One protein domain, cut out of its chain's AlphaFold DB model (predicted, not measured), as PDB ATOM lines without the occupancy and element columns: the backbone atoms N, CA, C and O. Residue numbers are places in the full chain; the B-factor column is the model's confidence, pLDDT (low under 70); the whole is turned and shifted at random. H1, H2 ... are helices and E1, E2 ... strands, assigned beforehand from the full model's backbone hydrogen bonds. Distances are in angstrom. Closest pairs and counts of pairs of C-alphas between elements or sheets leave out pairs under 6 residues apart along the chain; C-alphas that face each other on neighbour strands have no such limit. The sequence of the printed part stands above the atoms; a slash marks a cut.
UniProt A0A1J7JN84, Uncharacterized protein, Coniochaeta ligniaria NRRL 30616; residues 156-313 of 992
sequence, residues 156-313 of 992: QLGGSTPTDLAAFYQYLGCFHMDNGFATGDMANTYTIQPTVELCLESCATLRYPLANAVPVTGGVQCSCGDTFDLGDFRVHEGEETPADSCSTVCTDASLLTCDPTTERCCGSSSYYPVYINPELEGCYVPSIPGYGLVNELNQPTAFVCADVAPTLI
ATOM      1  N   GLN A 156      87.916 -14.616 176.112       86.38
ATOM      2  CA  GLN A 156      87.330 -13.432 176.774       86.38
ATOM      3  C   GLN A 156      87.912 -13.242 178.184       86.38
ATOM      4  O   GLN A 156      88.402 -12.166 178.547       86.38
ATOM      5  N   LEU A 157      87.936 -14.331 178.955       85.38
ATOM      6  CA  LEU A 157      88.494 -14.405 180.304       85.38
ATOM      7  C   LEU A 157      90.002 -14.108 180.354       85.38
ATOM      8  O   LEU A 157      90.501 -13.682 181.396       85.38
ATOM      9  N   GLY A 158      90.734 -14.350 179.263       83.19
ATOM     10  CA  GLY A 158      92.154 -14.015 179.104       83.19
ATOM     11  C   GLY A 158      92.422 -12.615 178.533       83.19
ATOM     12  O   GLY A 158      93.554 -12.140 178.609       83.19
ATOM     13  N   GLY A 159      91.408 -11.956 177.961       85.12
ATOM     14  CA  GLY A 159      91.479 -10.576 177.468       85.12
ATOM     15  C   GLY A 159      91.050  -9.513 178.488       85.12
ATOM     16  O   GLY A 159      91.430  -8.351 178.349       85.12
ATOM     17  N   SER A 160      90.278  -9.909 179.502       88.31
ATOM     18  CA  SER A 160      89.798  -9.043 180.591       88.31
ATOM     19  C   SER A 160      90.912  -8.681 181.578       88.31
ATOM     20  O   SER A 160      91.833  -9.474 181.789       88.31
ATOM     21  N   THR A 161      90.848  -7.506 182.217       93.06
ATOM     22  CA  THR A 161      91.789  -7.194 183.306       93.06
ATOM     23  C   THR A 161      91.374  -7.895 184.609       93.06
ATOM     24  O   THR A 161      90.195  -8.224 184.770       93.06
ATOM     25  N   PRO A 162      92.303  -8.114 185.563       90.69
ATOM     26  CA  PRO A 162      91.959  -8.663 186.875       90.69
ATOM     27  C   PRO A 162      90.882  -7.835 187.582       90.69
ATOM     28  O   PRO A 162      89.955  -8.407 188.145       90.69
ATOM     29  N   THR A 163      90.967  -6.503 187.490       92.19
ATOM     30  CA  THR A 163      90.013  -5.561 188.089       92.19
ATOM     31  C   THR A 163      88.612  -5.689 187.491       92.19
ATOM     32  O   THR A 163      87.640  -5.710 188.242       92.19
ATOM     33  N   ASP A 164      88.495  -5.812 186.161       92.00
ATOM     34  CA  ASP A 164      87.194  -5.989 185.493       92.00
ATOM     35  C   ASP A 164      86.540  -7.306 185.927       92.00
ATOM     36  O   ASP A 164      85.371  -7.335 186.298       92.00
ATOM     37  N   LEU A 165      87.313  -8.396 185.950       90.62
ATOM     38  CA  LEU A 165      86.813  -9.715 186.335       90.62
ATOM     39  C   LEU A 165      86.481  -9.803 187.836       90.62
ATOM     40  O   LEU A 165      85.540 -10.489 188.231       90.62
ATOM     41  N   ALA A 166      87.219  -9.078 188.679       92.44
ATOM     42  CA  ALA A 166      86.946  -8.970 190.107       92.44
ATOM     43  C   ALA A 166      85.772  -8.033 190.443       92.44
ATOM     44  O   ALA A 166      85.336  -8.006 191.597       92.44
ATOM     45  N   ALA A 167      85.249  -7.261 189.484       92.88
ATOM     46  CA  ALA A 167      84.072  -6.416 189.694       92.88
ATOM     47  C   ALA A 167      82.784  -7.242 189.872       92.88
ATOM     48  O   ALA A 167      81.876  -6.795 190.565       92.88
ATOM     49  N   PHE A 168      82.742  -8.458 189.318       92.25
ATOM     50  CA  PHE A 168      81.592  -9.366 189.373       92.25
ATOM     51  C   PHE A 168      81.434 -10.129 190.701       92.25
ATOM     52  O   PHE A 168      80.396 -10.749 190.917       92.25
ATOM     53  N   TYR A 169      82.413 -10.048 191.617       93.00
ATOM     54  CA  TYR A 169      82.250 -10.550 192.987       93.00
ATOM     55  C   TYR A 169      81.188  -9.744 193.746       93.00
ATOM     56  O   TYR A 169      81.432  -8.598 194.151       93.00
ATOM     57  N   GLN A 170      80.042 -10.384 193.962       92.44
ATOM     58  CA  GLN A 170      78.886  -9.919 194.726       92.44
ATOM     59  C   GLN A 170      78.870 -10.577 196.115       92.44
ATOM     60  O   GLN A 170      79.510 -11.607 196.322       92.44
ATOM     61  N   TYR A 171      78.169  -9.991 197.086       91.94
ATOM     62  CA  TYR A 171      78.110 -10.541 198.444       91.94
ATOM     63  C   TYR A 171      77.137 -11.726 198.535       91.94
ATOM     64  O   TYR A 171      75.969 -11.598 198.173       91.94
ATOM     65  N   LEU A 172      77.620 -12.870 199.030       90.69
ATOM     66  CA  LEU A 172      76.836 -14.099 199.193       90.69
ATOM     67  C   LEU A 172      76.245 -14.242 200.605       90.69
ATOM     68  O   LEU A 172      75.163 -14.815 200.766       90.69
ATOM     69  N   GLY A 173      76.955 -13.750 201.622       89.50
ATOM     70  CA  GLY A 173      76.547 -13.802 203.027       89.50
ATOM     71  C   GLY A 173      77.716 -13.927 204.009       89.50
ATOM     72  O   GLY A 173      78.880 -14.034 203.617       89.50
ATOM     73  N   CYS A 174      77.392 -13.917 205.301       89.62
ATOM     74  CA  CYS A 174      78.328 -14.143 206.401       89.62
ATOM     75  C   CYS A 174      78.333 -15.631 206.767       89.62
ATOM     76  O   CYS A 174      77.282 -16.179 207.109       89.62
ATOM     77  N   PHE A 175      79.496 -16.278 206.695       89.19
ATOM     78  CA  PHE A 175      79.666 -17.711 206.950       89.19
ATOM     79  C   PHE A 175      80.615 -17.954 208.120       89.19
ATOM     80  O   PHE A 175      81.678 -17.339 208.199       89.19
ATOM     81  N   HIS A 176      80.250 -18.880 209.000       86.50
ATOM     82  CA  HIS A 176      81.170 -19.536 209.914       86.50
ATOM     83  C   HIS A 176      81.919 -20.642 209.162       86.50
ATOM     84  O   HIS A 176      81.268 -21.468 208.520       86.50
ATOM     85  N   MET A 177      83.253 -20.637 209.227       84.06
ATOM     86  CA  MET A 177      84.128 -21.631 208.590       84.06
ATOM     87  C   MET A 177      85.378 -21.850 209.453       84.06
ATOM     88  O   MET A 177      86.089 -20.892 209.763       84.06
ATOM     89  N   ASP A 178      85.686 -23.087 209.849       77.50
ATOM     90  CA  ASP A 178      86.819 -23.341 210.762       77.50
ATOM     91  C   ASP A 178      88.176 -23.460 210.036       77.50
ATOM     92  O   ASP A 178      89.209 -23.084 210.596       77.50
ATOM     93  N   ASN A 179      88.185 -23.914 208.774       71.44
ATOM     94  CA  ASN A 179      89.408 -24.073 207.965       71.44
ATOM     95  C   ASN A 179      89.535 -23.039 206.821       71.44
ATOM     96  O   ASN A 179      90.651 -22.734 206.381       71.44
ATOM     97  N   GLY A 180      88.410 -22.474 206.367       72.38
ATOM     98  CA  GLY A 180      88.277 -21.806 205.067       72.38
ATOM     99  C   GLY A 180      87.729 -22.775 204.010       72.38
ATOM    100  O   GLY A 180      87.267 -23.854 204.359       72.38
ATOM    101  N   PHE A 181      87.780 -22.409 202.726       76.38
ATOM    102  CA  PHE A 181      87.243 -23.259 201.653       76.38
ATOM    103  C   PHE A 181      88.032 -24.567 201.472       76.38
ATOM    104  O   PHE A 181      89.263 -24.577 201.541       76.38
ATOM    105  N   ALA A 182      87.325 -25.654 201.155       62.97
ATOM    106  CA  ALA A 182      87.833 -27.032 201.156       62.97
ATOM    107  C   ALA A 182      88.791 -27.405 199.997       62.97
ATOM    108  O   ALA A 182      89.108 -28.580 199.799       62.97
ATOM    109  N   THR A 183      89.239 -26.442 199.184       56.84
ATOM    110  CA  THR A 183      89.864 -26.731 197.882       56.84
ATOM    111  C   THR A 183      91.194 -27.482 198.039       56.84
ATOM    112  O   THR A 183      92.152 -26.954 198.610       56.84
ATOM    113  N   GLY A 184      91.316 -28.671 197.446       49.81
ATOM    114  CA  GLY A 184      92.549 -29.474 197.485       49.81
ATOM    115  C   GLY A 184      93.739 -28.912 196.685       49.81
ATOM    116  O   GLY A 184      94.801 -29.537 196.652       49.81
ATOM    117  N   ASP A 185      93.584 -27.764 196.020       52.53
ATOM    118  CA  ASP A 185      94.612 -27.147 195.182       52.53
ATOM    119  C   ASP A 185      95.664 -26.381 196.002       52.53
ATOM    120  O   ASP A 185      95.375 -25.455 196.764       52.53
ATOM    121  N   MET A 186      96.935 -26.705 195.763       42.88
ATOM    122  CA  MET A 186      98.078 -26.014 196.359       42.88
ATOM    123  C   MET A 186      98.182 -24.536 195.933       42.88
ATOM    124  O   MET A 186      98.854 -23.759 196.619       42.88
ATOM    125  N   ALA A 187      97.535 -24.118 194.836       48.56
ATOM    126  CA  ALA A 187      97.465 -22.712 194.438       48.56
ATOM    127  C   ALA A 187      96.587 -21.859 195.374       48.56
ATOM    128  O   ALA A 187      96.847 -20.662 195.492       48.56
ATOM    129  N   ASN A 188      95.651 -22.452 196.128       51.81
ATOM    130  CA  ASN A 188      94.880 -21.765 197.176       51.81
ATOM    131  C   ASN A 188      95.683 -21.562 198.485       51.81
ATOM    132  O   ASN A 188      95.139 -21.437 199.581       51.81
ATOM    133  N   THR A 189      97.019 -21.529 198.404       54.34
ATOM    134  CA  THR A 189      97.856 -21.202 199.562       54.34
ATOM    135  C   THR A 189      97.651 -19.733 199.937       54.34
ATOM    136  O   THR A 189      98.199 -18.848 199.275       54.34
ATOM    137  N   TYR A 190      96.896 -19.508 201.022       63.56
ATOM    138  CA  TYR A 190      96.660 -18.242 201.732       63.56
ATOM    139  C   TYR A 190      97.649 -17.118 201.376       63.56
ATOM    140  O   TYR A 190      98.706 -16.953 201.995       63.56
ATOM    141  N   THR A 191      97.304 -16.331 200.357       73.75
ATOM    142  CA  THR A 191      98.175 -15.275 199.830       73.75
ATOM    143  C   THR A 191      97.866 -13.956 200.526       73.75
ATOM    144  O   THR A 191      96.705 -13.581 200.675       73.75
ATOM    145  N   ILE A 192      98.908 -13.243 200.966       84.31
ATOM    146  CA  ILE A 192      98.754 -11.929 201.597       84.31
ATOM    147  C   ILE A 192      98.761 -10.854 200.509       84.31
ATOM    148  O   ILE A 192      99.789 -10.638 199.862       84.31
ATOM    149  N   GLN A 193      97.631 -10.172 200.333       88.50
ATOM    150  CA  GLN A 193      97.464  -9.051 199.408       88.50
ATOM    151  C   GLN A 193      97.378  -7.716 200.170       88.50
ATOM    152  O   GLN A 193      96.970  -7.699 201.330       88.50
ATOM    153  N   PRO A 194      97.738  -6.568 199.564       87.25
ATOM    154  CA  PRO A 194      97.669  -5.273 200.249       87.25
ATOM    155  C   PRO A 194      96.249  -4.825 200.631       87.25
ATOM    156  O   PRO A 194      96.095  -4.104 201.614       87.25
ATOM    157  N   THR A 195      95.233  -5.219 199.854       88.88
ATOM    158  CA  THR A 195      93.819  -4.858 200.056       88.88
ATOM    159  C   THR A 195      92.885  -5.980 199.584       88.88
ATOM    160  O   THR A 195      93.311  -6.899 198.879       88.88
ATOM    161  N   VAL A 196      91.604  -5.900 199.954       89.38
ATOM    162  CA  VAL A 196      90.563  -6.872 199.576       89.38
ATOM    163  C   VAL A 196      90.207  -6.831 198.086       89.38
ATOM    164  O   VAL A 196      89.847  -7.851 197.512       89.38
ATOM    165  N   GLU A 197      90.399  -5.705 197.399       90.69
ATOM    166  CA  GLU A 197      90.226  -5.636 195.943       90.69
ATOM    167  C   GLU A 197      91.281  -6.497 195.243       90.69
ATOM    168  O   GLU A 197      90.934  -7.355 194.439       90.69
ATOM    169  N   LEU A 198      92.555  -6.355 195.628       90.81
ATOM    170  CA  LEU A 198      93.661  -7.173 195.111       90.81
ATOM    171  C   LEU A 198      93.535  -8.655 195.512       90.81
ATOM    172  O   LEU A 198      94.046  -9.536 194.826       90.81
ATOM    173  N   CYS A 199      92.829  -8.932 196.608       90.94
ATOM    174  CA  CYS A 199      92.445 -10.275 197.034       90.94
ATOM    175  C   CYS A 199      91.485 -10.927 196.031       90.94
ATOM    176  O   CYS A 199      91.746 -12.019 195.526       90.94
ATOM    177  N   LEU A 200      90.426 -10.203 195.661       91.81
ATOM    178  CA  LEU A 200      89.433 -10.648 194.688       91.81
ATOM    179  C   LEU A 200      89.993 -10.668 193.255       91.81
ATOM    180  O   LEU A 200      89.686 -11.588 192.507       91.81
ATOM    181  N   GLU A 201      90.899  -9.758 192.879       92.25
ATOM    182  CA  GLU A 201      91.678  -9.869 191.630       92.25
ATOM    183  C   GLU A 201      92.524 -11.155 191.580       92.25
ATOM    184  O   GLU A 201      92.648 -11.790 190.526       92.25
ATOM    185  N   SER A 202      93.079 -11.577 192.721       88.94
ATOM    186  CA  SER A 202      93.833 -12.828 192.835       88.94
ATOM    187  C   SER A 202      92.928 -14.047 192.625       88.94
ATOM    188  O   SER A 202      93.244 -14.892 191.792       88.94
ATOM    189  N   CYS A 203      91.782 -14.131 193.307       88.06
ATOM    190  CA  CYS A 203      90.853 -15.256 193.131       88.06
ATOM    191  C   CYS A 203      90.221 -15.279 191.722       88.06
ATOM    192  O   CYS A 203      90.180 -16.337 191.091       88.06
ATOM    193  N   ALA A 204      89.873 -14.111 191.165       89.12
ATOM    194  CA  ALA A 204      89.380 -13.965 189.793       89.12
ATOM    195  C   ALA A 204      90.370 -14.503 188.749       89.12
ATOM    196  O   ALA A 204      89.988 -15.224 187.827       89.12
ATOM    197  N   THR A 205      91.657 -14.166 188.881       85.25
ATOM    198  CA  THR A 205      92.691 -14.641 187.945       85.25
ATOM    199  C   THR A 205      93.010 -16.127 188.111       85.25
ATOM    200  O   THR A 205      93.348 -16.774 187.117       85.25
ATOM    201  N   LEU A 206      92.829 -16.678 189.316       80.56
ATOM    202  CA  LEU A 206      92.901 -18.116 189.604       80.56
ATOM    203  C   LEU A 206      91.635 -18.901 189.196       80.56
ATOM    204  O   LEU A 206      91.697 -20.123 189.149       80.56
ATOM    205  N   ARG A 207      90.547 -18.212 188.810       82.62
ATOM    206  CA  ARG A 207      89.244 -18.764 188.365       82.62
ATOM    207  C   ARG A 207      88.352 -19.367 189.454       82.62
ATOM    208  O   ARG A 207      87.391 -20.045 189.122       82.62
ATOM    209  N   TYR A 208      88.614 -19.054 190.719       83.19
ATOM    210  CA  TYR A 208      87.776 -19.495 191.835       83.19
ATOM    211  C   TYR A 208      86.517 -18.620 191.975       83.19
ATOM    212  O   TYR A 208      86.663 -17.406 192.161       83.19
ATOM    213  N   PRO A 209      85.295 -19.178 191.898       85.38
ATOM    214  CA  PRO A 209      84.066 -18.390 191.977       85.38
ATOM    215  C   PRO A 209      83.788 -17.820 193.372       85.38
ATOM    216  O   PRO A 209      83.235 -16.728 193.469       85.38
ATOM    217  N   LEU A 210      84.214 -18.497 194.443       88.44
ATOM    218  CA  LEU A 210      84.093 -18.027 195.823       88.44
ATOM    219  C   LEU A 210      85.385 -17.343 196.286       88.44
ATOM    220  O   LEU A 210      86.495 -17.713 195.891       88.44
ATOM    221  N   ALA A 211      85.256 -16.356 197.169       91.19
ATOM    222  CA  ALA A 211      86.393 -15.719 197.822       91.19
ATOM    223  C   ALA A 211      86.029 -15.104 199.182       91.19
ATOM    224  O   ALA A 211      84.924 -14.597 199.383       91.19
ATOM    225  N   ASN A 212      86.988 -15.106 200.108       91.56
ATOM    226  CA  ASN A 212      86.917 -14.402 201.386       91.56
ATOM    227  C   ASN A 212      88.298 -13.836 201.785       91.56
ATOM    228  O   ASN A 212      89.333 -14.179 201.202       91.56
ATOM    229  N   ALA A 213      88.313 -12.946 202.779       90.12
ATOM    230  CA  ALA A 213      89.528 -12.299 203.264       90.12
ATOM    231  C   ALA A 213      89.483 -12.046 204.779       90.12
ATOM    232  O   ALA A 213      88.425 -11.744 205.329       90.12
ATOM    233  N   VAL A 214      90.640 -12.088 205.448       88.69
ATOM    234  CA  VAL A 214      90.812 -11.678 206.859       88.69
ATOM    235  C   VAL A 214      91.948 -10.660 207.010       88.69
ATOM    236  O   VAL A 214      92.930 -10.735 206.266       88.69
ATOM    237  N   PRO A 215      91.868  -9.696 207.946       88.69
ATOM    238  CA  PRO A 215      92.918  -8.702 208.130       88.69
ATOM    239  C   PRO A 215      94.150  -9.325 208.801       88.69
ATOM    240  O   PRO A 215      94.047 -10.055 209.788       88.69
ATOM    241  N   VAL A 216      95.340  -8.992 208.299       87.19
ATOM    242  CA  VAL A 216      96.630  -9.425 208.859       87.19
ATOM    243  C   VAL A 216      97.616  -8.262 208.935       87.19
ATOM    244  O   VAL A 216      97.437  -7.216 208.314       87.19
ATOM    245  N   THR A 217      98.698  -8.425 209.699       87.06
ATOM    246  CA  THR A 217      99.719  -7.378 209.865       87.06
ATOM    247  C   THR A 217     100.380  -7.018 208.526       87.06
ATOM    248  O   THR A 217     101.353  -7.653 208.117       87.06
ATOM    249  N   GLY A 218      99.885  -5.963 207.874       82.88
ATOM    250  CA  GLY A 218     100.396  -5.442 206.602       82.88
ATOM    251  C   GLY A 218      99.534  -5.713 205.362       82.88
ATOM    252  O   GLY A 218     100.009  -5.424 204.265       82.88
ATOM    253  N   GLY A 219      98.310  -6.234 205.504       87.75
ATOM    254  CA  GLY A 219      97.389  -6.453 204.381       87.75
ATOM    255  C   GLY A 219      96.183  -7.316 204.757       87.75
ATOM    256  O   GLY A 219      95.818  -7.410 205.927       87.75
ATOM    257  N   VAL A 220      95.605  -7.993 203.771       88.50
ATOM    258  CA  VAL A 220      94.605  -9.053 203.949       88.50
ATOM    259  C   VAL A 220      95.197 -10.408 203.576       88.50
ATOM    260  O   VAL A 220      96.029 -10.504 202.677       88.50
ATOM    261  N   GLN A 221      94.768 -11.461 204.259       88.62
ATOM    262  CA  GLN A 221      95.058 -12.851 203.934       88.62
ATOM    263  C   GLN A 221      93.850 -13.432 203.187       88.62
ATOM    264  O   GLN A 221      92.735 -13.400 203.702       88.62
ATOM    265  N   CYS A 222      94.089 -13.924 201.972       87.31
ATOM    266  CA  CYS A 222      93.061 -14.337 201.016       87.31
ATOM    267  C   CYS A 222      92.806 -15.839 201.032       87.31
ATOM    268  O   CYS A 222      93.767 -16.607 201.000       87.31
ATOM    269  N   SER A 223      91.538 -16.240 200.978       87.38
ATOM    270  CA  SER A 223      91.112 -17.609 200.676       87.38
ATOM    271  C   SER A 223      90.176 -17.570 199.469       87.38
ATOM    272  O   SER A 223      89.199 -16.820 199.456       87.38
ATOM    273  N   CYS A 224      90.506 -18.340 198.438       85.56
ATOM    274  CA  CYS A 224      89.687 -18.525 197.243       85.56
ATOM    275  C   CYS A 224      88.955 -19.874 197.347       85.56
ATOM    276  O   CYS A 224      89.397 -20.740 198.098       85.56
ATOM    277  N   GLY A 225      87.844 -20.075 196.643       80.06
ATOM    278  CA  GLY A 225      87.047 -21.292 196.794       80.06
ATOM    279  C   GLY A 225      86.182 -21.648 195.594       80.06
ATOM    280  O   GLY A 225      85.873 -20.806 194.753       80.06
ATOM    281  N   ASP A 226      85.788 -22.912 195.555       75.62
ATOM    282  CA  ASP A 226      84.814 -23.508 194.637       75.62
ATOM    283  C   ASP A 226      83.656 -24.161 195.419       75.62
ATOM    284  O   ASP A 226      82.501 -24.038 195.020       75.62
ATOM    285  N   THR A 227      83.943 -24.740 196.590       73.94
ATOM    286  CA  THR A 227      82.965 -25.278 197.545       73.94
ATOM    287  C   THR A 227      83.298 -24.940 199.011       73.94
ATOM    288  O   THR A 227      84.386 -24.457 199.339       73.94
ATOM    289  N   PHE A 228      82.339 -25.205 199.899       75.44
ATOM    290  CA  PHE A 228      82.432 -25.055 201.355       75.44
ATOM    291  C   PHE A 228      82.869 -26.358 202.041       75.44
ATOM    292  O   PHE A 228      82.744 -27.444 201.472       75.44
ATOM    293  N   ASP A 229      83.386 -26.244 203.263       69.81
ATOM    294  CA  ASP A 229      83.917 -27.352 204.056       69.81
ATOM    295  C   ASP A 229      82.840 -28.004 204.951       69.81
ATOM    296  O   ASP A 229      81.779 -27.432 205.247       69.81
ATOM    297  N   LEU A 230      83.103 -29.231 205.410       61.94
ATOM    298  CA  LEU A 230      82.218 -29.917 206.358       61.94
ATOM    299  C   LEU A 230      82.168 -29.149 207.686       61.94
ATOM    300  O   LEU A 230      83.157 -29.063 208.410       61.94
ATOM    301  N   GLY A 231      80.972 -28.690 208.051       64.69
ATOM    302  CA  GLY A 231      80.720 -27.922 209.269       64.69
ATOM    303  C   GLY A 231      80.529 -26.422 209.045       64.69
ATOM    304  O   GLY A 231      80.137 -25.746 209.994       64.69
ATOM    305  N   ASP A 232      80.726 -25.915 207.825       76.88
ATOM    306  CA  ASP A 232      80.469 -24.514 207.473       76.88
ATOM    307  C   ASP A 232      78.965 -24.167 207.507       76.88
ATOM    308  O   ASP A 232      78.103 -24.989 207.179       76.88
ATOM    309  N   PHE A 233      78.615 -22.931 207.880       80.19
ATOM    310  CA  PHE A 233      77.224 -22.448 207.846       80.19
ATOM    311  C   PHE A 233      77.101 -20.931 207.740       80.19
ATOM    312  O   PHE A 233      77.923 -20.189 208.274       80.19
ATOM    313  N   ARG A 234      76.024 -20.444 207.117       85.69
ATOM    314  CA  ARG A 234      75.638 -19.028 207.197       85.69
ATOM    315  C   ARG A 234      75.207 -18.666 208.611       85.69
ATOM    316  O   ARG A 234      74.658 -19.489 209.341       85.69
ATOM    317  N   VAL A 235      75.348 -17.397 208.962       82.62
ATOM    318  CA  VAL A 235      74.846 -16.831 210.219       82.62
ATOM    319  C   VAL A 235      74.062 -15.546 209.965       82.62
ATOM    320  O   VAL A 235      74.359 -14.798 209.033       82.62
ATOM    321  N   HIS A 236      73.036 -15.291 210.779       74.44
ATOM    322  CA  HIS A 236      72.270 -14.048 210.706       74.44
ATOM    323  C   HIS A 236      73.044 -12.904 211.372       74.44
ATOM    324  O   HIS A 236      73.264 -12.913 212.586       74.44
ATOM    325  N   GLU A 237      73.419 -11.904 210.577       64.31
ATOM    326  CA  GLU A 237      74.067 -10.679 211.047       64.31
ATOM    327  C   GLU A 237      73.103  -9.872 211.939       64.31
ATOM    328  O   GLU A 237      72.201  -9.193 211.450       64.31
ATOM    329  N   GLY A 238      73.274  -9.955 213.262       61.06
ATOM    330  CA  GLY A 238      72.511  -9.133 214.209       61.06
ATOM    331  C   GLY A 238      72.289  -9.744 215.591       61.06
ATOM    332  O   GLY A 238      72.659  -9.118 216.584       61.06
ATOM    333  N   GLU A 239      71.684 -10.936 215.675       53.84
ATOM    334  CA  GLU A 239      71.244 -11.511 216.964       53.84
ATOM    335  C   GLU A 239      72.132 -12.652 217.498       53.84
ATOM    336  O   GLU A 239      72.270 -12.772 218.716       53.84
ATOM    337  N   GLU A 240      72.779 -13.449 216.634       52.31
ATOM    338  CA  GLU A 240      73.570 -14.632 217.051       52.31
ATOM    339  C   GLU A 240      75.077 -14.537 216.734       52.31
ATOM    340  O   GLU A 240      75.904 -15.200 217.369       52.31
ATOM    341  N   THR A 241      75.473 -13.675 215.793       60.69
ATOM    342  CA  THR A 241      76.883 -13.382 215.489       60.69
ATOM    343  C   THR A 241      77.564 -12.611 216.625       60.69
ATOM    344  O   THR A 241      76.996 -11.620 217.097       60.69
ATOM    345  N   PRO A 242      78.820 -12.928 217.002       65.00
ATOM    346  CA  PRO A 242      79.631 -11.996 217.779       65.00
ATOM    347  C   PRO A 242      79.761 -10.679 217.002       65.00
ATOM    348  O   PRO A 242      79.970 -10.696 215.786       65.00
ATOM    349  N   ALA A 243      79.599  -9.546 217.692       57.66
ATOM    350  CA  ALA A 243      79.479  -8.242 217.042       57.66
ATOM    351  C   ALA A 243      80.640  -7.959 216.067       57.66
ATOM    352  O   ALA A 243      81.806  -8.176 216.396       57.66
ATOM    353  N   ASP A 244      80.277  -7.477 214.881       67.88
ATOM    354  CA  ASP A 244      81.156  -7.048 213.789       67.88
ATOM    355  C   ASP A 244      82.053  -8.125 213.131       67.88
ATOM    356  O   ASP A 244      82.999  -7.803 212.406       67.88
ATOM    357  N   SER A 245      81.757  -9.418 213.329       78.25
ATOM    358  CA  SER A 245      82.649 -10.502 212.873       78.25
ATOM    359  C   SER A 245      82.819 -10.605 211.345       78.25
ATOM    360  O   SER A 245      83.927 -10.892 210.901       78.25
ATOM    361  N   CYS A 246      81.774 -10.336 210.545       85.12
ATOM    362  CA  CYS A 246      81.840 -10.285 209.068       85.12
ATOM    363  C   CYS A 246      81.952  -8.861 208.489       85.12
ATOM    364  O   CYS A 246      82.306  -8.683 207.325       85.12
ATOM    365  N   SER A 247      81.698  -7.842 209.308       85.25
ATOM    366  CA  SER A 247      81.822  -6.413 208.997       85.25
ATOM    367  C   SER A 247      83.151  -5.824 209.501       85.25
ATOM    368  O   SER A 247      83.263  -4.626 209.780       85.25
ATOM    369  N   THR A 248      84.194  -6.651 209.617       86.19
ATOM    370  CA  THR A 248      85.519  -6.201 210.056       86.19
ATOM    371  C   THR A 248      86.230  -5.456 208.920       86.19
ATOM    372  O   THR A 248      86.315  -5.925 207.784       86.19
ATOM    373  N   VAL A 249      86.771  -4.271 209.222       85.44
ATOM    374  CA  VAL A 249      87.500  -3.445 208.246       85.44
ATOM    375  C   VAL A 249      88.806  -4.142 207.844       85.44
ATOM    376  O   VAL A 249      89.626  -4.486 208.691       85.44
ATOM    377  N   CYS A 250      89.042  -4.292 206.540       83.94
ATOM    378  CA  CYS A 250      90.192  -5.018 205.984       83.94
ATOM    379  C   CYS A 250      91.585  -4.402 206.248       83.94
ATOM    380  O   CYS A 250      92.593  -4.983 205.852       83.94
ATOM    381  N   THR A 251      91.674  -3.225 206.878       76.69
ATOM    382  CA  THR A 251      92.937  -2.552 207.238       76.69
ATOM    383  C   THR A 251      92.782  -1.756 208.543       76.69
ATOM    384  O   THR A 251      91.666  -1.408 208.927       76.69
ATOM    385  N   ASP A 252      93.895  -1.419 209.211       62.31
ATOM    386  CA  ASP A 252      93.942  -0.582 210.432       62.31
ATOM    387  C   ASP A 252      93.544   0.897 210.160       62.31
ATOM    388  O   ASP A 252      94.365   1.814 210.267       62.31
ATOM    389  N   ALA A 253      92.290   1.152 209.767       51.06
ATOM    390  CA  ALA A 253      91.898   2.387 209.077       51.06
ATOM    391  C   ALA A 253      90.637   3.100 209.609       51.06
ATOM    392  O   ALA A 253      89.810   3.557 208.831       51.06
ATOM    393  N   SER A 254      90.554   3.357 210.920       49.69
ATOM    394  CA  SER A 254      89.833   4.507 211.534       49.69
ATOM    395  C   SER A 254      88.320   4.727 211.292       49.69
ATOM    396  O   SER A 254      87.751   5.634 211.902       49.69
ATOM    397  N   LEU A 255      87.662   3.927 210.456       50.38
ATOM    398  CA  LEU A 255      86.210   3.878 210.282       50.38
ATOM    399  C   LEU A 255      85.613   2.904 211.306       50.38
ATOM    400  O   LEU A 255      86.283   1.968 211.738       50.38
ATOM    401  N   LEU A 256      84.380   3.165 211.748       55.19
ATOM    402  CA  LEU A 256      83.785   2.465 212.897       55.19
ATOM    403  C   LEU A 256      82.883   1.277 212.517       55.19
ATOM    404  O   LEU A 256      82.373   0.613 213.410       55.19
ATOM    405  N   THR A 257      82.672   1.058 211.220       65.44
ATOM    406  CA  THR A 257      81.784   0.056 210.613       65.44
ATOM    407  C   THR A 257      82.258  -0.212 209.183       65.44
ATOM    408  O   THR A 257      82.641   0.742 208.506       65.44
ATOM    409  N   CYS A 258      82.172  -1.458 208.723       80.06
ATOM    410  CA  CYS A 258      82.128  -1.832 207.304       80.06
ATOM    411  C   CYS A 258      80.754  -2.475 207.044       80.06
ATOM    412  O   CYS A 258      80.181  -3.056 207.964       80.06
ATOM    413  N   ASP A 259      80.203  -2.368 205.840       82.31
ATOM    414  CA  ASP A 259      78.933  -3.010 205.465       82.31
ATOM    415  C   ASP A 259      79.187  -3.959 204.286       82.31
ATOM    416  O   ASP A 259      79.428  -3.473 203.182       82.31
ATOM    417  N   PRO A 260      79.148  -5.293 204.467       79.38
ATOM    418  CA  PRO A 260      79.517  -6.226 203.405       79.38
ATOM    419  C   PRO A 260      78.521  -6.240 202.235       79.38
ATOM    420  O   PRO A 260      78.851  -6.773 201.175       79.38
ATOM    421  N   THR A 261      77.334  -5.636 202.394       75.31
ATOM    422  CA  THR A 261      76.327  -5.502 201.332       75.31
ATOM    423  C   THR A 261      76.598  -4.324 200.387       75.31
ATOM    424  O   THR A 261      76.127  -4.339 199.249       75.31
ATOM    425  N   THR A 262      77.375  -3.320 200.821       75.44
ATOM    426  CA  THR A 262      77.706  -2.120 200.025       75.44
ATOM    427  C   THR A 262      79.208  -1.866 199.849       75.44
ATOM    428  O   THR A 262      79.610  -1.164 198.919       75.44
ATOM    429  N   GLU A 263      80.050  -2.475 200.683       79.31
ATOM    430  CA  GLU A 263      81.508  -2.383 200.694       79.31
ATOM    431  C   GLU A 263      82.153  -3.784 200.735       79.31
ATOM    432  O   GLU A 263      81.498  -4.812 200.921       79.31
ATOM    433  N   ARG A 264      83.475  -3.848 200.537       87.75
ATOM    434  CA  ARG A 264      84.244  -5.099 200.620       87.75
ATOM    435  C   ARG A 264      84.873  -5.215 202.005       87.75
ATOM    436  O   ARG A 264      85.848  -4.532 202.313       87.75
ATOM    437  N   CYS A 265      84.277  -6.056 202.843       89.06
ATOM    438  CA  CYS A 265      84.691  -6.273 204.225       89.06
ATOM    439  C   CYS A 265      85.532  -7.546 204.368       89.06
ATOM    440  O   CYS A 265      85.682  -8.334 203.433       89.06
ATOM    441  N   CYS A 266      86.094  -7.736 205.558       89.56
ATOM    442  CA  CYS A 266      86.879  -8.902 205.925       89.56
ATOM    443  C   CYS A 266      86.271  -9.603 207.145       89.56
ATOM    444  O   CYS A 266      85.500  -9.020 207.907       89.56
ATOM    445  N   GLY A 267      86.634 -10.869 207.321       88.50
ATOM    446  CA  GLY A 267      86.208 -11.710 208.432       88.50
ATOM    447  C   GLY A 267      87.061 -11.571 209.690       88.50
ATOM    448  O   GLY A 267      88.159 -11.008 209.675       88.50
ATOM    449  N   SER A 268      86.581 -12.163 210.778       85.62
ATOM    450  CA  SER A 268      87.340 -12.417 211.999       85.62
ATOM    451  C   SER A 268      86.749 -13.590 212.795       85.62
ATOM    452  O   SER A 268      85.566 -13.905 212.697       85.62
ATOM    453  N   SER A 269      87.571 -14.228 213.635       80.19
ATOM    454  CA  SER A 269      87.130 -15.240 214.618       80.19
ATOM    455  C   SER A 269      86.331 -16.425 214.033       80.19
ATOM    456  O   SER A 269      85.309 -16.809 214.596       80.19
ATOM    457  N   SER A 270      86.801 -16.989 212.915       85.06
ATOM    458  CA  SER A 270      86.124 -18.037 212.122       85.06
ATOM    459  C   SER A 270      84.805 -17.609 211.452       85.06
ATOM    460  O   SER A 270      84.076 -18.470 210.976       85.06
ATOM    461  N   TYR A 271      84.487 -16.311 211.362       87.50
ATOM    462  CA  TYR A 271      83.383 -15.795 210.539       87.50
ATOM    463  C   TYR A 271      83.922 -14.915 209.411       87.50
ATOM    464  O   TYR A 271      84.818 -14.102 209.641       87.50
ATOM    465  N   TYR A 272      83.376 -15.053 208.204       88.38
ATOM    466  CA  TYR A 272      83.873 -14.383 207.004       88.38
ATOM    467  C   TYR A 272      82.719 -13.889 206.126       88.38
ATOM    468  O   TYR A 272      81.774 -14.649 205.889       88.38
ATOM    469  N   PRO A 273      82.793 -12.663 205.578       91.31
ATOM    470  CA  PRO A 273      81.969 -12.296 204.444       91.31
ATOM    471  C   PRO A 273      82.482 -13.068 203.221       91.31
ATOM    472  O   PRO A 273      83.654 -12.955 202.851       91.31
ATOM    473  N   VAL A 274      81.615 -13.873 202.612       92.44
ATOM    474  CA  VAL A 274      81.927 -14.586 201.370       92.44
ATOM    475  C   VAL A 274      81.372 -13.806 200.190       92.44
ATOM    476  O   VAL A 274      80.230 -13.340 200.205       92.44
ATOM    477  N   TYR A 275      82.193 -13.694 199.153       92.94
ATOM    478  CA  TYR A 275      81.840 -13.106 197.872       92.94
ATOM    479  C   TYR A 275      81.840 -14.185 196.782       92.94
ATOM    480  O   TYR A 275      82.686 -15.078 196.799       92.94
ATOM    481  N   ILE A 276      80.900 -14.085 195.843       91.69
ATOM    482  CA  ILE A 276      80.627 -15.054 194.769       91.69
ATOM    483  C   ILE A 276      80.661 -14.360 193.400       91.69
ATOM    484  O   ILE A 276      80.248 -13.201 193.288       91.69
ATOM    485  N   ASN A 277      81.189 -15.029 192.375       91.69
ATOM    486  CA  ASN A 277      81.426 -14.471 191.041       91.69
ATOM    487  C   ASN A 277      80.818 -15.362 189.938       91.69
ATOM    488  O   ASN A 277      81.507 -16.257 189.441       91.69
ATOM    489  N   PRO A 278      79.569 -15.091 189.507       87.69
ATOM    490  CA  PRO A 278      78.838 -15.924 188.541       87.69
ATOM    491  C   PRO A 278      79.550 -16.104 187.195       87.69
ATOM    492  O   PRO A 278      79.474 -17.161 186.570       87.69
ATOM    493  N   GLU A 279      80.339 -15.109 186.776       88.25
ATOM    494  CA  GLU A 279      81.148 -15.154 185.550       88.25
ATOM    495  C   GLU A 279      82.225 -16.261 185.549       88.25
ATOM    496  O   GLU A 279      82.868 -16.504 184.522       88.25
ATOM    497  N   LEU A 280      82.432 -16.935 186.686       85.88
ATOM    498  CA  LEU A 280      83.360 -18.052 186.867       85.88
ATOM    499  C   LEU A 280      82.667 -19.403 187.127       85.88
ATOM    500  O   LEU A 280      83.370 -20.406 187.181       85.88
ATOM    501  N   GLU A 281      81.337 -19.455 187.253       78.06
ATOM    502  CA  GLU A 281      80.606 -20.646 187.735       78.06
ATOM    503  C   GLU A 281      80.088 -21.574 186.624       78.06
ATOM    504  O   GLU A 281      79.882 -22.763 186.853       78.06
ATOM    505  N   GLY A 282      79.914 -21.070 185.398       78.12
ATOM    506  CA  GLY A 282      79.294 -21.856 184.323       78.12
ATOM    507  C   GLY A 282      77.881 -22.308 184.705       78.12
ATOM    508  O   GLY A 282      77.161 -21.563 185.359       78.12
ATOM    509  N   CYS A 283      77.480 -23.528 184.345       71.19
ATOM    510  CA  CYS A 283      76.229 -24.123 184.842       71.19
ATOM    511  C   CYS A 283      76.416 -24.957 186.128       71.19
ATOM    512  O   CYS A 283      75.566 -25.785 186.455       71.19
ATOM    513  N   TYR A 284      77.514 -24.765 186.866       69.19
ATOM    514  CA  TYR A 284      77.645 -25.296 188.220       69.19
ATOM    515  C   TYR A 284      77.071 -24.308 189.231       69.19
ATOM    516  O   TYR A 284      77.504 -23.163 189.300       69.19
ATOM    517  N   VAL A 285      76.154 -24.784 190.073       64.81
ATOM    518  CA  VAL A 285      75.794 -24.080 191.307       64.81
ATOM    519  C   VAL A 285      76.507 -24.773 192.469       64.81
ATOM    520  O   VAL A 285      76.253 -25.968 192.673       64.81
ATOM    521  N   PRO A 286      77.367 -24.073 193.234       64.69
ATOM    522  CA  PRO A 286      78.001 -24.652 194.410       64.69
ATOM    523  C   PRO A 286      76.982 -25.045 195.479       64.69
ATOM    524  O   PRO A 286      75.947 -24.399 195.647       64.69
ATOM    525  N   SER A 287      77.304 -26.091 196.244       70.06
ATOM    526  CA  SER A 287      76.554 -26.481 197.442       70.06
ATOM    527  C   SER A 287      76.814 -25.465 198.552       70.06
ATOM    528  O   SER A 287      77.744 -25.609 199.344       70.06
ATOM    529  N   ILE A 288      76.010 -24.404 198.606       76.69
ATOM    530  CA  ILE A 288      76.210 -23.300 199.546       76.69
ATOM    531  C   ILE A 288      75.465 -23.602 200.859       76.69
ATOM    532  O   ILE A 288      74.249 -23.803 200.827       76.69
ATOM    533  N   PRO A 289      76.129 -23.593 202.031       77.25
ATOM    534  CA  PRO A 289      75.472 -23.832 203.312       77.25
ATOM    535  C   PRO A 289      74.286 -22.899 203.602       77.25
ATOM    536  O   PRO A 289      74.286 -21.718 203.240       77.25
ATOM    537  N   GLY A 290      73.294 -23.433 204.313       75.94
ATOM    538  CA  GLY A 290      72.206 -22.694 204.952       75.94
ATOM    539  C   GLY A 290      72.615 -22.062 206.289       75.94
ATOM    540  O   GLY A 290      73.782 -22.087 206.679       75.94
ATOM    541  N   TYR A 291      71.648 -21.491 207.005       79.44
ATOM    542  CA  TYR A 291      71.846 -20.884 208.323       79.44
ATOM    543  C   TYR A 291      72.029 -21.936 209.427       79.44
ATOM    544  O   TYR A 291      71.211 -22.843 209.571       79.44
ATOM    545  N   GLY A 292      73.076 -21.809 210.243       72.75
ATOM    546  CA  GLY A 292      73.292 -22.662 211.416       72.75
ATOM    547  C   GLY A 292      72.644 -22.079 212.672       72.75
ATOM    548  O   GLY A 292      72.962 -20.959 213.058       72.75
ATOM    549  N   LEU A 293      71.776 -22.848 213.339       68.25
ATOM    550  CA  LEU A 293      71.183 -22.470 214.627       68.25
ATOM    551  C   LEU A 293      72.152 -22.822 215.760       68.25
ATOM    552  O   LEU A 293      72.318 -24.001 216.104       68.25
ATOM    553  N   VAL A 294      72.803 -21.813 216.339       66.81
ATOM    554  CA  VAL A 294      73.864 -22.002 217.341       66.81
ATOM    555  C   VAL A 294      73.353 -21.929 218.784       66.81
ATOM    556  O   VAL A 294      72.345 -21.303 219.094       66.81
ATOM    557  N   ASN A 295      74.054 -22.593 219.704       65.00
ATOM    558  CA  ASN A 295      73.778 -22.503 221.143       65.00
ATOM    559  C   ASN A 295      74.572 -21.375 221.838       65.00
ATOM    560  O   ASN A 295      75.419 -20.725 221.233       65.00
ATOM    561  N   GLU A 296      74.370 -21.208 223.154       64.19
ATOM    562  CA  GLU A 296      75.102 -20.255 224.023       64.19
ATOM    563  C   GLU A 296      76.645 -20.430 224.045       64.19
ATOM    564  O   GLU A 296      77.343 -19.684 224.734       64.19
ATOM    565  N   LEU A 297      77.190 -21.430 223.342       63.16
ATOM    566  CA  LEU A 297      78.620 -21.720 223.187       63.16
ATOM    567  C   LEU A 297      79.083 -21.609 221.716       63.16
ATOM    568  O   LEU A 297      80.160 -22.106 221.390       63.16
ATOM    569  N   ASN A 298      78.274 -20.996 220.840       59.81
ATOM    570  CA  ASN A 298      78.476 -20.878 219.387       59.81
ATOM    571  C   ASN A 298      78.637 -22.221 218.643       59.81
ATOM    572  O   ASN A 298      79.199 -22.262 217.554       59.81
ATOM    573  N   GLN A 299      78.121 -23.326 219.193       63.31
ATOM    574  CA  GLN A 299      78.116 -24.621 218.502       63.31
ATOM    575  C   GLN A 299      76.793 -24.816 217.745       63.31
ATOM    576  O   GLN A 299      75.743 -24.581 218.354       63.31
ATOM    577  N   PRO A 300      76.800 -25.284 216.482       57.50
ATOM    578  CA  PRO A 300      75.572 -25.570 215.746       57.50
ATOM    579  C   PRO A 300      74.772 -26.698 216.411       57.50
ATOM    580  O   PRO A 300      75.323 -27.666 216.941       57.50
ATOM    581  N   THR A 301      73.447 -26.561 216.396       61.78
ATOM    582  CA  THR A 301      72.494 -27.510 217.004       61.78
ATOM    583  C   THR A 301      71.450 -28.033 216.023       61.78
ATOM    584  O   THR A 301      70.946 -29.140 216.204       61.78
ATOM    585  N   ALA A 302      71.161 -27.253 214.986       62.38
ATOM    586  CA  ALA A 302      70.365 -27.584 213.813       62.38
ATOM    587  C   ALA A 302      70.750 -26.605 212.688       62.38
ATOM    588  O   ALA A 302      71.490 -25.650 212.931       62.38
ATOM    589  N   PHE A 303      70.230 -26.816 211.481       64.75
ATOM    590  CA  PHE A 303      70.429 -25.918 210.344       64.75
ATOM    591  C   PHE A 303      69.078 -25.601 209.691       64.75
ATOM    592  O   PHE A 303      68.131 -26.381 209.798       64.75
ATOM    593  N   VAL A 304      68.990 -24.440 209.050       68.31
ATOM    594  CA  VAL A 304      67.810 -23.901 208.364       68.31
ATOM    595  C   VAL A 304      68.236 -23.442 206.974       68.31
ATOM    596  O   VAL A 304      69.371 -23.024 206.761       68.31
ATOM    597  N   CYS A 305      67.332 -23.529 206.013       67.75
ATOM    598  CA  CYS A 305      67.621 -23.183 204.632       67.75
ATOM    599  C   CYS A 305      67.836 -21.686 204.409       67.75
ATOM    600  O   CYS A 305      67.290 -20.847 205.125       67.75
ATOM    601  N   ALA A 306      68.660 -21.376 203.412       69.31
ATOM    602  CA  ALA A 306      68.945 -20.022 202.972       69.31
ATOM    603  C   ALA A 306      68.867 -19.986 201.447       69.31
ATOM    604  O   ALA A 306      69.686 -20.616 200.775       69.31
ATOM    605  N   ASP A 307      67.889 -19.259 200.920       70.69
ATOM    606  CA  ASP A 307      67.780 -19.033 199.485       70.69
ATOM    607  C   ASP A 307      68.947 -18.180 198.980       70.69
ATOM    608  O   ASP A 307      69.532 -17.369 199.709       70.69
ATOM    609  N   VAL A 308      69.279 -18.353 197.704       74.81
ATOM    610  CA  VAL A 308      70.341 -17.605 197.028       74.81
ATOM    611  C   VAL A 308      69.730 -16.865 195.853       74.81
ATOM    612  O   VAL A 308      68.962 -17.437 195.082       74.81
ATOM    613  N   ALA A 309      70.034 -15.572 195.724       78.00
ATOM    614  CA  ALA A 309      69.515 -14.773 194.622       78.00
ATOM    615  C   ALA A 309      70.001 -15.365 193.282       78.00
ATOM    616  O   ALA A 309      71.210 -15.547 193.131       78.00
ATOM    617  N   PRO A 310      69.125 -15.625 192.288       72.31
ATOM    618  CA  PRO A 310      69.523 -16.258 191.025       72.31
ATOM    619  C   PRO A 310      70.663 -15.541 190.286       72.31
ATOM    620  O   PRO A 310      71.464 -16.177 189.609       72.31
ATOM    621  N   THR A 311      70.808 -14.224 190.472       75.88
ATOM    622  CA  THR A 311      71.916 -13.401 189.945       75.88
ATOM    623  C   THR A 311      73.292 -13.709 190.550       75.88
ATOM    624  O   THR A 311      74.274 -13.086 190.153       75.88
ATOM    625  N   LEU A 312      73.366 -14.619 191.522       78.75
ATOM    626  CA  LEU A 312      74.587 -15.085 192.179       78.75
ATOM    627  C   LEU A 312      74.972 -16.524 191.796       78.75
ATOM    628  O   LEU A 312      75.955 -17.003 192.333       78.75
ATOM    629  N   ILE A 313      74.174 -17.207 190.962       73.50
ATOM    630  CA  ILE A 313      74.269 -18.664 190.709       73.50
ATOM    631  C   ILE A 313      73.856 -19.075 189.278       73.50
ATOM    632  O   ILE A 313      73.641 -20.249 189.000       73.50
TER     633      ILE A 313
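Overview. This is residues 156 to 313 of the 992 residues of an uncharacterized protein of Coniochaeta ligniaria NRRL 30616 (UniProt A0A1J7JN84). Little regular structure: long loops accompany a strongly twisted sheet with H3 packed on one face, H1 at one far end and the small hairpin E6 and E7 towards the other. The 158 printed residues run H1 H2 E1 E2 H3 E3 E4 E5 E6 E7; the antiparallel sheet is E1 E5 E3 E4 E2. Mixed class, with 59 residues in named elements; compact, radius of gyration of the C-alphas 15.0 A, spans 50 by 40 by 29 A.

Along the chain. H1 is residues 156 to 159, from C-alpha 156 at (87.330, -13.432, 176.774); H2 162 to 166; E1 170 to 176; E2 191 to 193; H3 196 to 206, 15.2 A; E3 210 to 216, 20.0 A; E4 219 to 225; E5 271 to 276; E6 291 to 294; E7 300 to 304.

Arrangement. H2 touches H3, closest C-alphas Pro 162 and Glu 201, 4.9 A. E3 and E4 form a hairpin; N 212 and O 223 are 2.9 A apart, within hydrogen-bond range.

Size, cuts and confidence. The printed part has no cut; E4 to E5 is a long link of 45 residues. Among residues under pLDDT 70 are 293 to 306.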